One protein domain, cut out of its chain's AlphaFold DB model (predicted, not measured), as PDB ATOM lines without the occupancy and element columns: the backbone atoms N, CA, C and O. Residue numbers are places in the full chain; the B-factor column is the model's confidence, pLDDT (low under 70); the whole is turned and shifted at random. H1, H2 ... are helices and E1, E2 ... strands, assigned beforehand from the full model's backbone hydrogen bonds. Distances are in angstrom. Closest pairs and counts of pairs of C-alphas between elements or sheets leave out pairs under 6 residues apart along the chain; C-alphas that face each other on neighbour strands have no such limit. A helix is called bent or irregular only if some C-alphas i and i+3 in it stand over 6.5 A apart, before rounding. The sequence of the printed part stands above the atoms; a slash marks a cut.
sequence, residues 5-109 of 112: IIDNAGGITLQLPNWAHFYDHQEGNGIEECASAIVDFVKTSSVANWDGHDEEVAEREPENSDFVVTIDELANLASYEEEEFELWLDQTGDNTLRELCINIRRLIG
ATOM      1  N   ILE A   5     198.078 -64.010  29.130       62.09
ATOM      2  CA  ILE A   5     197.364 -62.740  29.106       62.09
ATOM      3  C   ILE A   5     196.045 -62.960  28.404       62.09
ATOM      4  O   ILE A   5     196.056 -63.468  27.290       62.09
ATOM      5  N   ILE A   6     194.953 -62.586  29.062       63.88
ATOM      6  CA  ILE A   6     193.613 -62.638  28.489       63.88
ATOM      7  C   ILE A   6     193.105 -61.210  28.310       63.88
ATOM      8  O   ILE A   6     193.003 -60.485  29.303       63.88
ATOM      9  N   ASP A   7     192.803 -60.809  27.074       64.56
ATOM     10  CA  ASP A   7     191.951 -59.640  26.829       64.56
ATOM     11  C   ASP A   7     190.482 -60.067  26.843       64.56
ATOM     12  O   ASP A   7     190.074 -60.950  26.089       64.56
ATOM     13  N   ASN A   8     189.705 -59.428  27.716       61.81
ATOM     14  CA  ASN A   8     188.327 -59.782  28.039       61.81
ATOM     15  C   ASN A   8     187.307 -58.774  27.479       61.81
ATOM     16  O   ASN A   8     186.200 -58.676  28.012       61.81
ATOM     17  N   ALA A   9     187.677 -57.943  26.495       61.75
ATOM     18  CA  ALA A   9     186.859 -56.828  25.990       61.75
ATOM     19  C   ALA A   9     186.523 -55.745  27.045       61.75
ATOM     20  O   ALA A   9     185.600 -54.944  26.870       61.75
ATOM     21  N   GLY A  10     187.286 -55.711  28.140       70.56
ATOM     22  CA  GLY A  10     187.127 -54.763  29.250       70.56
ATOM     23  C   GLY A  10     188.341 -54.651  30.178       70.56
ATOM     24  O   GLY A  10     188.321 -53.857  31.108       70.56
ATOM     25  N   GLY A  11     189.406 -55.418  29.939       83.81
ATOM     26  CA  GLY A  11     190.621 -55.386  30.747       83.81
ATOM     27  C   GLY A  11     191.568 -56.519  30.389       83.81
ATOM     28  O   GLY A  11     191.247 -57.369  29.559       83.81
ATOM     29  N   ILE A  12     192.727 -56.519  31.039       88.25
ATOM     30  CA  ILE A  12     193.788 -57.499  30.843       88.25
ATOM     31  C   ILE A  12     193.894 -58.370  32.088       88.25
ATOM     32  O   ILE A  12     194.178 -57.893  33.183       88.25
ATOM     33  N   THR A  13     193.717 -59.669  31.926       89.56
ATOM     34  CA  THR A  13     194.023 -60.651  32.966       89.56
ATOM     35  C   THR A  13     195.463 -61.113  32.812       89.56
ATOM     36  O   THR A  13     195.802 -61.671  31.775       89.56
ATOM     37  N   LEU A  14     196.297 -60.918  33.831       90.25
ATOM     38  CA  LEU A  14     197.663 -61.442  33.878       90.25
ATOM     39  C   LEU A  14     197.708 -62.653  34.811       90.25
ATOM     40  O   LEU A  14     197.592 -62.485  36.023       90.25
ATOM     41  N   GLN A  15     197.911 -63.855  34.267       90.25
ATOM     42  CA  GLN A  15     198.026 -65.098  35.040       90.25
ATOM     43  C   GLN A  15     199.469 -65.625  35.055       90.25
ATOM     44  O   GLN A  15     200.046 -66.021  34.037       90.25
ATOM     45  N   LEU A  16     200.055 -65.667  36.250       87.81
ATOM     46  CA  LEU A  16     201.391 -66.178  36.554       87.81
ATOM     47  C   LEU A  16     201.283 -67.377  37.520       87.81
ATOM     48  O   LEU A  16     200.274 -67.534  38.202       87.81
ATOM     49  N   PRO A  17     202.321 -68.231  37.658       84.44
ATOM     50  CA  PRO A  17     202.190 -69.513  38.362       84.44
ATOM     51  C   PRO A  17     201.722 -69.454  39.824       84.44
ATOM     52  O   PRO A  17     201.246 -70.460  40.329       84.44
ATOM     53  N   ASN A  18     201.900 -68.323  40.513       86.62
ATOM     54  CA  ASN A  18     201.482 -68.137  41.910       86.62
ATOM     55  C   ASN A  18     200.830 -66.764  42.141       86.62
ATOM     56  O   ASN A  18     200.857 -66.256  43.259       86.62
ATOM     57  N   TRP A  19     200.370 -66.106  41.077       91.50
ATOM     58  CA  TRP A  19     199.787 -64.774  41.163       91.50
ATOM     59  C   TRP A  19     198.962 -64.499  39.918       91.50
ATOM     60  O   TRP A  19     199.392 -64.803  38.808       91.50
ATOM     61  N   ALA A  20     197.800 -63.898  40.098       91.88
ATOM     62  CA  ALA A  20     196.947 -63.471  39.008       91.88
ATOM     63  C   ALA A  20     196.250 -62.173  39.390       91.88
ATOM     64  O   ALA A  20     195.944 -61.980  40.569       91.88
ATOM     65  N   HIS A  21     196.016 -61.304  38.412       91.75
ATOM     66  CA  HIS A  21     195.334 -60.031  38.615       91.75
ATOM     67  C   HIS A  21     194.632 -59.573  37.346       91.75
ATOM     68  O   HIS A  21     195.096 -59.836  36.233       91.75
ATOM     69  N   PHE A  22     193.521 -58.867  37.536       90.50
ATOM     70  CA  PHE A  22     192.776 -58.222  36.471       90.50
ATOM     71  C   PHE A  22     193.066 -56.722  36.468       90.50
ATOM     72  O   PHE A  22     192.797 -56.025  37.441       90.50
ATOM     73  N   TYR A  23     193.591 -56.238  35.350       89.50
ATOM     74  CA  TYR A  23     193.833 -54.831  35.085       89.50
ATOM     75  C   TYR A  23     192.685 -54.264  34.252       89.50
ATOM     76  O   TYR A  23     192.564 -54.560  33.062       89.50
ATOM     77  N   ASP A  24     191.855 -53.435  34.873       87.44
ATOM     78  CA  ASP A  24     190.784 -52.714  34.185       87.44
ATOM     79  C   ASP A  24     191.374 -51.564  33.346       87.44
ATOM     80  O   ASP A  24     192.077 -50.699  33.872       87.44
ATOM     81  N   HIS A  25     191.111 -51.549  32.035       78.00
ATOM     82  CA  HIS A  25     191.558 -50.462  31.155       78.00
ATOM     83  C   HIS A  25     190.506 -49.356  30.964       78.00
ATOM     84  O   HIS A  25     190.809 -48.316  30.382       78.00
ATOM     85  N   GLN A  26     189.265 -49.557  31.421       74.25
ATOM     86  CA  GLN A  26     188.190 -48.561  31.355       74.25
ATOM     87  C   GLN A  26     188.288 -47.540  32.495       74.25
ATOM     88  O   GLN A  26     187.887 -46.385  32.324       74.25
ATOM     89  N   GLU A  27     188.863 -47.932  33.632       63.25
ATOM     90  CA  GLU A  27     189.017 -47.090  34.823       63.25
ATOM     91  C   GLU A  27     190.494 -46.805  35.173       63.25
ATOM     92  O   GLU A  27     190.947 -47.055  36.286       63.25
ATOM     93  N   GLY A  28     191.263 -46.212  34.251       68.00
ATOM     94  CA  GLY A  28     192.578 -45.625  34.565       68.00
ATOM     95  C   GLY A  28     193.745 -46.172  33.742       68.00
ATOM     96  O   GLY A  28     193.603 -46.407  32.550       68.00
ATOM     97  N   ASN A  29     194.914 -46.318  34.376       85.38
ATOM     98  CA  ASN A  29     196.183 -46.690  33.727       85.38
ATOM     99  C   ASN A  29     196.443 -48.213  33.763       85.38
ATOM    100  O   ASN A  29     197.587 -48.650  33.911       85.38
ATOM    101  N   GLY A  30     195.389 -49.037  33.717       88.69
ATOM    102  CA  GLY A  30     195.507 -50.488  33.908       88.69
ATOM    103  C   GLY A  30     196.414 -51.161  32.875       88.69
ATOM    104  O   GLY A  30     197.149 -52.090  33.208       88.69
ATOM    105  N   ILE A  31     196.443 -50.652  31.638       89.31
ATOM    106  CA  ILE A  31     197.335 -51.153  30.582       89.31
ATOM    107  C   ILE A  31     198.800 -50.872  30.935       89.31
ATOM    108  O   ILE A  31     199.643 -51.764  30.830       89.31
ATOM    109  N   GLU A  32     199.129 -49.661  31.386       90.88
ATOM    110  CA  GLU A  32     200.489 -49.291  31.783       90.88
ATOM    111  C   GLU A  32     200.955 -50.030  33.043       90.88
ATOM    112  O   GLU A  32     202.127 -50.416  33.144       90.88
ATOM    113  N   GLU A  33     200.055 -50.247  34.002       92.19
ATOM    114  CA  GLU A  33     200.326 -51.039  35.203       92.19
ATOM    115  C   GLU A  33     200.583 -52.507  34.848       92.19
ATOM    116  O   GLU A  33     201.576 -53.081  35.304       92.19
ATOM    117  N   CYS A  34     199.771 -53.081  33.955       91.31
ATOM    118  CA  CYS A  34     199.975 -54.428  33.431       91.31
ATOM    119  C   CYS A  34     201.314 -54.548  32.688       91.31
ATOM    120  O   CYS A  34     202.102 -55.457  32.962       91.31
ATOM    121  N   ALA A  35     201.631 -53.597  31.803       91.69
ATOM    122  CA  ALA A  35     202.905 -53.556  31.085       91.69
ATOM    123  C   ALA A  35     204.097 -53.512  32.053       91.69
ATOM    124  O   ALA A  35     205.086 -54.228  31.877       91.69
ATOM    125  N   SER A  36     203.996 -52.691  33.101       92.25
ATOM    126  CA  SER A  36     205.030 -52.559  34.130       92.25
ATOM    127  C   SER A  36     205.229 -53.856  34.906       92.25
ATOM    128  O   SER A  36     206.373 -54.273  35.106       92.25
ATOM    129  N   ALA A  37     204.137 -54.523  35.282       91.94
ATOM    130  CA  ALA A  37     204.163 -55.822  35.937       91.94
ATOM    131  C   ALA A  37     204.837 -56.872  35.042       91.94
ATOM    132  O   ALA A  37     205.803 -57.512  35.456       91.94
ATOM    133  N   ILE A  38     204.423 -56.994  33.778       91.00
ATOM    134  CA  ILE A  38     205.031 -57.931  32.820       91.00
ATOM    135  C   ILE A  38     206.538 -57.692  32.707       91.00
ATOM    136  O   ILE A  38     207.317 -58.638  32.803       91.00
ATOM    137  N   VAL A  39     206.974 -56.438  32.565       91.19
ATOM    138  CA  VAL A  39     208.400 -56.099  32.465       91.19
ATOM    139  C   VAL A  39     209.165 -56.432  33.749       91.19
ATOM    140  O   VAL A  39     210.279 -56.959  33.667       91.19
ATOM    141  N   ASP A  40     208.610 -56.141  34.926       92.06
ATOM    142  CA  ASP A  40     209.224 -56.501  36.210       92.06
ATOM    143  C   ASP A  40     209.343 -58.022  36.361       92.06
ATOM    144  O   ASP A  40     210.413 -58.537  36.698       92.06
ATOM    145  N   PHE A  41     208.298 -58.765  35.998       90.69
ATOM    146  CA  PHE A  41     208.307 -60.221  36.044       90.69
ATOM    147  C   PHE A  41     209.279 -60.835  35.034       90.69
ATOM    148  O   PHE A  41     210.007 -61.760  35.381       90.69
ATOM    149  N   VAL A  42     209.367 -60.317  33.806       88.25
ATOM    150  CA  VAL A  42     210.360 -60.770  32.817       88.25
ATOM    151  C   VAL A  42     211.786 -60.549  33.339       88.25
ATOM    152  O   VAL A  42     212.654 -61.401  33.151       88.25
ATOM    153  N   LYS A  43     212.036 -59.443  34.052       88.06
ATOM    154  CA  LYS A  43     213.355 -59.117  34.622       88.06
ATOM    155  C   LYS A  43     213.712 -59.944  35.855       88.06
ATOM    156  O   LYS A  43     214.878 -60.289  36.034       88.06
ATOM    157  N   THR A  44     212.745 -60.221  36.726       90.56
ATOM    158  CA  THR A  44     212.998 -60.804  38.057       90.56
ATOM    159  C   THR A  44     212.560 -62.261  38.182       90.56
ATOM    160  O   THR A  44     213.006 -62.959  39.093       90.56
ATOM    161  N   SER A  45     211.694 -62.731  37.281       89.38
ATOM    162  CA  SER A  45     210.981 -64.011  37.362       89.38
ATOM    163  C   SER A  45     210.265 -64.224  38.704       89.38
ATOM    164  O   SER A  45     210.144 -65.359  39.172       89.38
ATOM    165  N   SER A  46     209.819 -63.144  39.354       90.69
ATOM    166  CA  SER A  46     209.257 -63.172  40.704       90.69
ATOM    167  C   SER A  46     208.079 -62.214  40.862       90.69
ATOM    168  O   SER A  46     208.027 -61.176  40.221       90.69
ATOM    169  N   VAL A  47     207.163 -62.575  41.763       92.25
ATOM    170  CA  VAL A  47     205.984 -61.785  42.175       92.25
ATOM    171  C   VAL A  47     205.942 -61.592  43.697       92.25
ATOM    172  O   VAL A  47     204.920 -61.239  44.268       92.25
ATOM    173  N   ALA A  48     207.050 -61.865  44.396       89.88
ATOM    174  CA  ALA A  48     207.065 -62.022  45.856       89.88
ATOM    175  C   ALA A  48     206.646 -60.772  46.657       89.88
ATOM    176  O   ALA A  48     206.297 -60.902  47.826       89.88
ATOM    177  N   ASN A  49     206.702 -59.586  46.046       88.50
ATOM    178  CA  ASN A  49     206.329 -58.314  46.673       88.50
ATOM    179  C   ASN A  49     205.151 -57.637  45.960       88.50
ATOM    180  O   ASN A  49     204.958 -56.435  46.118       88.50
ATOM    181  N   TRP A  50     204.439 -58.369  45.106       93.19
ATOM    182  CA  TRP A  50     203.288 -57.835  44.396       93.19
ATOM    183  C   TRP A  50     202.029 -58.058  45.229       93.19
ATOM    184  O   TRP A  50     201.756 -59.175  45.671       93.19
ATOM    185  N   ASP A  51     201.256 -56.994  45.413       89.62
ATOM    186  CA  ASP A  51     199.920 -57.061  46.001       89.62
ATOM    187  C   ASP A  51     198.867 -57.336  44.912       89.62
ATOM    188  O   ASP A  51     199.176 -57.352  43.721       89.62
ATOM    189  N   GLY A  52     197.613 -57.562  45.311       87.69
ATOM    190  CA  GLY A  52     196.489 -57.637  44.369       87.69
ATOM    191  C   GLY A  52     196.237 -59.009  43.746       87.69
ATOM    192  O   GLY A  52     195.513 -59.086  42.759       87.69
ATOM    193  N   HIS A  53     196.787 -60.090  44.307       92.12
ATOM    194  CA  HIS A  53     196.418 -61.430  43.858       92.12
ATOM    195  C   HIS A  53     194.905 -61.656  43.988       92.12
ATOM    196  O   HIS A  53     194.344 -61.487  45.070       92.12
ATOM    197  N   ASP A  54     194.286 -62.067  42.887       91.56
ATOM    198  CA  ASP A  54     192.881 -62.434  42.800       91.56
ATOM    199  C   ASP A  54     192.750 -63.932  42.464       91.56
ATOM    200  O   ASP A  54     193.279 -64.407  41.454       91.56
ATOM    201  N   GLU A  55     192.084 -64.680  43.349       88.69
ATOM    202  CA  GLU A  55     191.868 -66.125  43.213       88.69
ATOM    203  C   GLU A  55     190.859 -66.452  42.101       88.69
ATOM    204  O   GLU A  55     191.056 -67.423  41.375       88.69
ATOM    205  N   GLU A  56     189.831 -65.622  41.897       86.69
ATOM    206  CA  GLU A  56     188.845 -65.834  40.827       86.69
ATOM    207  C   GLU A  56     189.506 -65.656  39.458       86.69
ATOM    208  O   GLU A  56     189.285 -66.433  38.526       86.69
ATOM    209  N   VAL A  57     190.394 -64.666  39.353       86.88
ATOM    210  CA  VAL A  57     191.198 -64.439  38.151       86.88
ATOM    211  C   VAL A  57     192.194 -65.577  37.933       86.88
ATOM    212  O   VAL A  57     192.460 -65.936  36.791       86.88
ATOM    213  N   ALA A  58     192.740 -66.177  38.992       85.88
ATOM    214  CA  ALA A  58     193.671 -67.300  38.881       85.88
ATOM    215  C   ALA A  58     193.017 -68.581  38.344       85.88
ATOM    216  O   ALA A  58     193.688 -69.370  37.683       85.88
ATOM    217  N   GLU A  59     191.727 -68.779  38.619       85.81
ATOM    218  CA  GLU A  59     190.958 -69.956  38.195       85.81
ATOM    219  C   GLU A  59     190.258 -69.779  36.839       85.81
ATOM    220  O   GLU A  59     189.686 -70.735  36.310       85.81
ATOM    221  N   ARG A  60     190.283 -68.573  36.260       82.62
ATOM    222  CA  ARG A  60     189.646 -68.314  34.968       82.62
ATOM    223  C   ARG A  60     190.376 -69.024  33.830       82.62
ATOM    224  O   ARG A  60     191.572 -68.840  33.624       82.62
ATOM    225  N   GLU A  61     189.611 -69.747  33.027       83.38
ATOM    226  CA  GLU A  61     190.072 -70.332  31.771       83.38
ATOM    227  C   GLU A  61     189.786 -69.381  30.594       83.38
ATOM    228  O   GLU A  61     188.776 -68.669  30.627       83.38
ATOM    229  N   PRO A  62     190.623 -69.374  29.541       80.88
ATOM    230  CA  PRO A  62     190.336 -68.628  28.321       80.88
ATOM    231  C   PRO A  62     189.059 -69.111  27.621       80.88
ATOM    232  O   PRO A  62     188.821 -70.312  27.461       80.88
ATOM    233  N   GLU A  63     188.267 -68.169  27.132       80.75
ATOM    234  CA  GLU A  63     187.088 -68.392  26.301       80.75
ATOM    235  C   GLU A  63     187.397 -68.170  24.807       80.75
ATOM    236  O   GLU A  63     188.433 -67.641  24.428       80.75
ATOM    237  N   ASN A  64     186.491 -68.559  23.903       76.88
ATOM    238  CA  ASN A  64     186.748 -68.464  22.452       76.88
ATOM    239  C   ASN A  64     186.952 -67.027  21.931       76.88
ATOM    240  O   ASN A  64     187.455 -66.851  20.823       76.88
ATOM    241  N   SER A  65     186.477 -66.022  22.666       76.12
ATOM    242  CA  SER A  65     186.632 -64.601  22.332       76.12
ATOM    243  C   SER A  65     187.923 -63.997  22.862       76.12
ATOM    244  O   SER A  65     188.229 -62.857  22.529       76.12
ATOM    245  N   ASP A  66     188.640 -64.737  23.697       79.50
ATOM    246  CA  ASP A  66     189.792 -64.232  24.404       79.50
ATOM    247  C   ASP A  66     191.042 -64.310  23.529       79.50
ATOM    248  O   ASP A  66     191.336 -65.338  22.908       79.50
ATOM    249  N   PHE A  67     191.820 -63.231  23.526       80.25
ATOM    250  CA  PHE A  67     193.165 -63.272  22.973       80.25
ATOM    251  C   PHE A  67     194.139 -63.769  24.035       80.25
ATOM    252  O   PHE A  67     194.184 -63.209  25.127       80.25
ATOM    253  N   VAL A  68     194.916 -64.804  23.707       82.75
ATOM    254  CA  VAL A  68     195.870 -65.441  24.623       82.75
ATOM    255  C   VAL A  68     197.294 -65.220  24.135       82.75
ATOM    256  O   VAL A  68     197.654 -65.666  23.049       82.75
ATOM    257  N   VAL A  69     198.114 -64.578  24.970       82.88
ATOM    258  CA  VAL A  69     199.562 -64.415  24.745       82.88
ATOM    259  C   VAL A  69     200.348 -64.970  25.912       82.88
ATOM    260  O   VAL A  69     199.949 -64.824  27.068       82.88
ATOM    261  N   THR A  70     201.500 -65.561  25.612       86.25
ATOM    262  CA  THR A  70     202.453 -66.009  26.617       86.25
ATOM    263  C   THR A  70     203.435 -64.913  27.032       86.25
ATOM    264  O   THR A  70     203.886 -64.091  26.234       86.25
ATOM    265  N   ILE A  71     203.874 -64.945  28.291       83.69
ATOM    266  CA  ILE A  71     204.965 -64.070  28.758       83.69
ATOM    267  C   ILE A  71     206.246 -64.234  27.932       83.69
ATOM    268  O   ILE A  71     206.970 -63.261  27.753       83.69
ATOM    269  N   ASP A  72     206.528 -65.432  27.417       83.38
ATOM    270  CA  ASP A  72     207.718 -65.663  26.595       83.38
ATOM    271  C   ASP A  72     207.596 -64.965  25.230       83.38
ATOM    272  O   ASP A  72     208.570 -64.383  24.754       83.38
ATOM    273  N   GLU A  73     206.407 -64.940  24.620       84.81
ATOM    274  CA  GLU A  73     206.150 -64.130  23.420       84.81
ATOM    275  C   GLU A  73     206.365 -62.639  23.702       84.81
ATOM    276  O   GLU A  73     207.054 -61.964  22.939       84.81
ATOM    277  N   LEU A  74     205.886 -62.138  24.846       83.75
ATOM    278  CA  LEU A  74     206.086 -60.734  25.220       83.75
ATOM    279  C   LEU A  74     207.532 -60.390  25.579       83.75
ATOM    280  O   LEU A  74     208.008 -59.294  25.278       83.75
ATOM    281  N   ALA A  75     208.264 -61.312  26.202       81.38
ATOM    282  CA  ALA A  75     209.673 -61.120  26.532       81.38
ATOM    283  C   ALA A  75     210.535 -60.938  25.273       81.38
ATOM    284  O   ALA A  75     211.572 -60.271  25.319       81.38
ATOM    285  N   ASN A  76     210.094 -61.491  24.141       84.81
ATOM    286  CA  ASN A  76     210.787 -61.386  22.866       84.81
ATOM    287  C   ASN A  76     210.490 -60.087  22.101       84.81
ATOM    288  O   ASN A  76     211.179 -59.826  21.118       84.81
ATOM    289  N   LEU A  77     209.571 -59.230  22.569       82.50
ATOM    290  CA  LEU A  77     209.226 -57.973  21.887       82.50
ATOM    291  C   LEU A  77     210.420 -57.030  21.690       82.50
ATOM    292  O   LEU A  77     210.474 -56.317  20.696       82.50
ATOM    293  N   ALA A  78     211.400 -57.030  22.601       76.00
ATOM    294  CA  ALA A  78     212.633 -56.247  22.430       76.00
ATOM    295  C   ALA A  78     213.511 -56.727  21.266       76.00
ATOM    296  O   ALA A  78     214.405 -55.996  20.844       76.00
ATOM    297  N   SER A  79     213.313 -57.961  20.807       84.06
ATOM    298  CA  SER A  79     214.097 -58.572  19.734       84.06
ATOM    299  C   SER A  79     213.447 -58.409  18.363       84.06
ATOM    300  O   SER A  79     214.092 -58.741  17.374       84.06
ATOM    301  N   TYR A  80     212.191 -57.958  18.301       85.38
ATOM    302  CA  TYR A  80     211.493 -57.745  17.038       85.38
ATOM    303  C   TYR A  80     211.983 -56.454  16.393       85.38
ATOM    304  O   TYR A  80     212.062 -55.410  17.047       85.38
ATOM    305  N   GLU A  81     212.271 -56.522  15.098       88.56
ATOM    306  CA  GLU A  81     212.399 -55.318  14.286       88.56
ATOM    307  C   GLU A  81     211.025 -54.648  14.129       88.56
ATOM    308  O   GLU A  81     209.981 -55.287  14.271       88.56
ATOM    309  N   GLU A  82     211.004 -53.354  13.807       87.44
ATOM    310  CA  GLU A  82     209.758 -52.573  13.770       87.44
ATOM    311  C   GLU A  82     208.697 -53.171  12.830       87.44
ATOM    312  O   GLU A  82     207.526 -53.260  13.185       87.44
ATOM    313  N   GLU A  83     209.111 -53.650  11.654       89.31
ATOM    314  CA  GLU A  83     208.207 -54.288  10.689       89.31
ATOM    315  C   GLU A  83     207.650 -55.627  11.200       89.31
ATOM    316  O   GLU A  83     206.496 -55.960  10.931       89.31
ATOM    317  N   GLU A  84     208.452 -56.394  11.946       89.38
ATOM    318  CA  GLU A  84     208.026 -57.666  12.542       89.38
ATOM    319  C   GLU A  84     207.041 -57.426  13.685       89.38
ATOM    320  O   GLU A  84     206.051 -58.145  13.816       89.38
ATOM    321  N   PHE A  85     207.286 -56.384  14.479       87.69
ATOM    322  CA  PHE A  85     206.396 -55.964  15.549       87.69
ATOM    323  C   PHE A  85     205.040 -55.503  15.023       87.69
ATOM    324  O   PHE A  85     204.012 -55.986  15.491       87.69
ATOM    325  N   GLU A  86     205.025 -54.627  14.020       88.19
ATOM    326  CA  GLU A  86     203.788 -54.154  13.396       88.19
ATOM    327  C   GLU A  86     203.011 -55.300  12.736       88.19
ATOM    328  O   GLU A  86     201.797 -55.404  12.905       88.19
ATOM    329  N   LEU A  87     203.699 -56.228  12.061       87.56
ATOM    330  CA  LEU A  87     203.055 -57.409  11.485       87.56
ATOM    331  C   LEU A  87     202.452 -58.324  12.560       87.56
ATOM    332  O   LEU A  87     201.368 -58.870  12.358       87.56
ATOM    333  N   TRP A  88     203.148 -58.512  13.683       84.19
ATOM    334  CA  TRP A  88     202.644 -59.295  14.809       84.19
ATOM    335  C   TRP A  88     201.401 -58.638  15.420       84.19
ATOM    336  O   TRP A  88     200.399 -59.315  15.629       84.19
ATOM    337  N   LEU A  89     201.424 -57.315  15.611       83.69
ATOM    338  CA  LEU A  89     200.282 -56.540  16.102       83.69
ATOM    339  C   LEU A  89     199.069 -56.612  15.171       83.69
ATOM    340  O   LEU A  89     197.940 -56.777  15.626       83.69
ATOM    341  N   ASP A  90     199.274 -56.516  13.862       84.00
ATOM    342  CA  ASP A  90     198.175 -56.589  12.898       84.00
ATOM    343  C   ASP A  90     197.528 -57.983  12.849       84.00
ATOM    344  O   ASP A  90     196.343 -58.105  12.532       84.00
ATOM    345  N   GLN A  91     198.272 -59.040  13.192       79.75
ATOM    346  CA  GLN A  91     197.728 -60.398  13.299       79.75
ATOM    347  C   GLN A  91     196.829 -60.581  14.519       79.75
ATOM    348  O   GLN A  91     195.919 -61.411  14.469       79.75
ATOM    349  N   THR A  92     197.070 -59.837  15.600       73.81
ATOM    350  CA  THR A  92     196.249 -59.943  16.811       73.81
ATOM    351  C   THR A  92     194.905 -59.247  16.623       73.81
ATOM    352  O   THR A  92     193.892 -59.725  17.125       73.81
ATOM    353  N   GLY A  93     194.880 -58.156  15.845       75.94
ATOM    354  CA  GLY A  93     193.664 -57.395  15.542       75.94
ATOM    355  C   GLY A  93     193.040 -56.708  16.762       75.94
ATOM    356  O   GLY A  93     191.914 -56.218  16.665       75.94
ATOM    357  N   ASP A  94     193.762 -56.671  17.884       80.88
ATOM    358  CA  ASP A  94     193.277 -56.216  19.182       80.88
ATOM    359  C   ASP A  94     193.979 -54.919  19.620       80.88
ATOM    360  O   ASP A  94     195.210 -54.837  19.676       80.88
ATOM    361  N   ASN A  95     193.187 -53.887  19.929       82.94
ATOM    362  CA  ASN A  95     193.710 -52.571  20.299       82.94
ATOM    363  C   ASN A  95     194.287 -52.536  21.721       82.94
ATOM    364  O   ASN A  95     195.287 -51.851  21.938       82.94
ATOM    365  N   THR A  96     193.701 -53.259  22.678       83.94
ATOM    366  CA  THR A  96     194.198 -53.296  24.060       83.94
ATOM    367  C   THR A  96     195.564 -53.962  24.092       83.94
ATOM    368  O   THR A  96     196.511 -53.450  24.690       83.94
ATOM    369  N   LEU A  97     195.698 -55.092  23.394       82.50
ATOM    370  CA  LEU A  97     196.962 -55.798  23.284       82.50
ATOM    371  C   LEU A  97     198.003 -54.957  22.546       82.50
ATOM    372  O   LEU A  97     199.177 -54.959  22.921       82.50
ATOM    373  N   ARG A  98     197.583 -54.210  21.519       86.56
ATOM    374  CA  ARG A  98     198.457 -53.274  20.813       86.56
ATOM    375  C   ARG A  98     199.035 -52.230  21.754       86.56
ATOM    376  O   ARG A  98     200.253 -52.061  21.801       86.56
ATOM    377  N   GLU A  99     198.189 -51.576  22.539       88.19
ATOM    378  CA  GLU A  99     198.625 -50.593  23.533       88.19
ATOM    379  C   GLU A  99     199.511 -51.222  24.618       88.19
ATOM    380  O   GLU A  99     200.538 -50.644  24.986       88.19
ATOM    381  N   LEU A 100     199.182 -52.430  25.083       88.50
ATOM    382  CA  LEU A 100     200.000 -53.175  26.041       88.50
ATOM    383  C   LEU A 100     201.414 -53.421  25.500       88.50
ATOM    384  O   LEU A 100     202.404 -53.127  26.170       88.50
ATOM    385  N   CYS A 101     201.520 -53.925  24.273       88.19
ATOM    386  CA  CYS A 101     202.797 -54.270  23.655       88.19
ATOM    387  C   CYS A 101     203.656 -53.036  23.359       88.19
ATOM    388  O   CYS A 101     204.870 -53.076  23.571       88.19
ATOM    389  N   ILE A 102     203.039 -51.924  22.942       89.19
ATOM    390  CA  ILE A 102     203.718 -50.628  22.792       89.19
ATOM    391  C   ILE A 102     204.286 -50.170  24.143       89.19
ATOM    392  O   ILE A 102     205.462 -49.820  24.237       89.19
ATOM    393  N   ASN A 103     203.492 -50.225  25.216       90.56
ATOM    394  CA  ASN A 103     203.961 -49.848  26.551       90.56
ATOM    395  C   ASN A 103     205.107 -50.748  27.043       90.56
ATOM    396  O   ASN A 103     206.077 -50.248  27.617       90.56
ATOM    397  N   ILE A 104     205.052 -52.053  26.767       90.62
ATOM    398  CA  ILE A 104     206.146 -52.983  27.076       90.62
ATOM    399  C   ILE A 104     207.421 -52.599  26.311       90.62
ATOM    400  O   ILE A 104     208.472 -52.453  26.943       90.62
ATOM    401  N   ARG A 105     207.352 -52.371  24.986       89.12
ATOM    402  CA  ARG A 105     208.516 -51.958  24.170       89.12
ATOM    403  C   ARG A 105     209.125 -50.643  24.648       89.12
ATOM    404  O   ARG A 105     210.351 -50.537  24.774       89.12
ATOM    405  N   ARG A 106     208.287 -49.688  25.040       90.56
ATOM    406  CA  ARG A 106     208.729 -48.436  25.654       90.56
ATOM    407  C   ARG A 106     209.487 -48.664  26.962       90.56
ATOM    408  O   ARG A 106     210.566 -48.105  27.157       90.56
ATOM    409  N   LEU A 107     208.950 -49.489  27.862       90.88
ATOM    410  CA  LEU A 107     209.529 -49.761  29.187       90.88
ATOM    411  C   LEU A 107     210.838 -50.564  29.133       90.88
ATOM    412  O   LEU A 107     211.682 -50.435  30.026       90.88
ATOM    413  N   ILE A 108     211.027 -51.386  28.100       88.00
ATOM    414  CA  ILE A 108     212.285 -52.114  27.857       88.00
ATOM    415  C   ILE A 108     213.286 -51.308  27.012       88.00
ATOM    416  O   ILE A 108     214.427 -51.739  26.858       88.00
ATOM    417  N   GLY A 109     212.901 -50.121  26.523       82.75
ATOM    418  CA  GLY A 109     213.762 -49.232  25.737       82.75
ATOM    419  C   GLY A 109     213.999 -49.705  24.299       82.75
ATOM    420  O   GLY A 109     215.065 -49.437  23.739       82.75
TER     421      GLY A 109
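This is residues 5 to 109 of the 112 residues of an uncharacterized protein of Thermosinus carboxydivorans Nor1 (UniProt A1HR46). A small four-stranded sheet has two long helices, H1 and H5, over one face and the short H2 over the other face at edge strand E3; H3 crosses H1 and H5, and H4 lies out beyond the E4 edge. The printed part has 105 residues, in the order E1 E2 E3 H1 H2 E4 H3 H4 H5. The sheet, E3 E2 E1 E4, is antiparallel; the class is mixed, helices and strands. The whole is compact, with a radius of gyration of the C-alphas of 13.1 A and spans of 38 by 31 by 24 A.

E1, residues 5 to 7, begins at C-alpha 5 (197.364, -62.740, 29.106). E2 is residues 11 to 16, 16.3 A, E3 residues 19 to 24, 16.6 A, and E4 residues 67 to 70. H1 is residues 30 to 44, 20.7 A; H2 55 to 59; H3 71 to 79; H4 82 to 92, 15.7 A; H5 95 to 108, 20.1 A, ending at C-alpha 108 (212.285, -52.114, 27.857).

E1 E2 E3 form a meander, each strand the antiparallel neighbour of the one before; N 13 and O 6 are 2.8 A apart, N 14 and O 21 2.9 A. E4 is antiparallel to E1, with N 5 and O 69 at 2.9 A. H1 runs along the strands over E2, at a height over the sheet of 10.2 A, and touches H5 at a steep tilt of 44 degrees, closest at C-alphas of Ala 35 and Ile 104, 5.2 A. H2 is on the opposite face, over E3. H3 touches H5, closest at C-alphas of Ala 78 and Arg 105, 6.2 A. H4 is close to H5 but not clearly touching, with C-alphas of Leu 89 and Arg 98 6.0 A apart, and is not on the sheet. In H1, H2, H4 and H5 every O i to N i+4 pair is within hydrogen-bond range; H3, irregular with C-alphas 75 and 78 7.0 A apart, has 2 of 5, and 5 of 6 O i to N i+3 pairs.

The two farthest C-alphas, of Glu 55 and Glu 83, are 38.3 A apart. The printed part has no cut and no long link. Mean pLDDT of the printed part is 84.9; residues 5 to 9 and 27 to 28 are under 70.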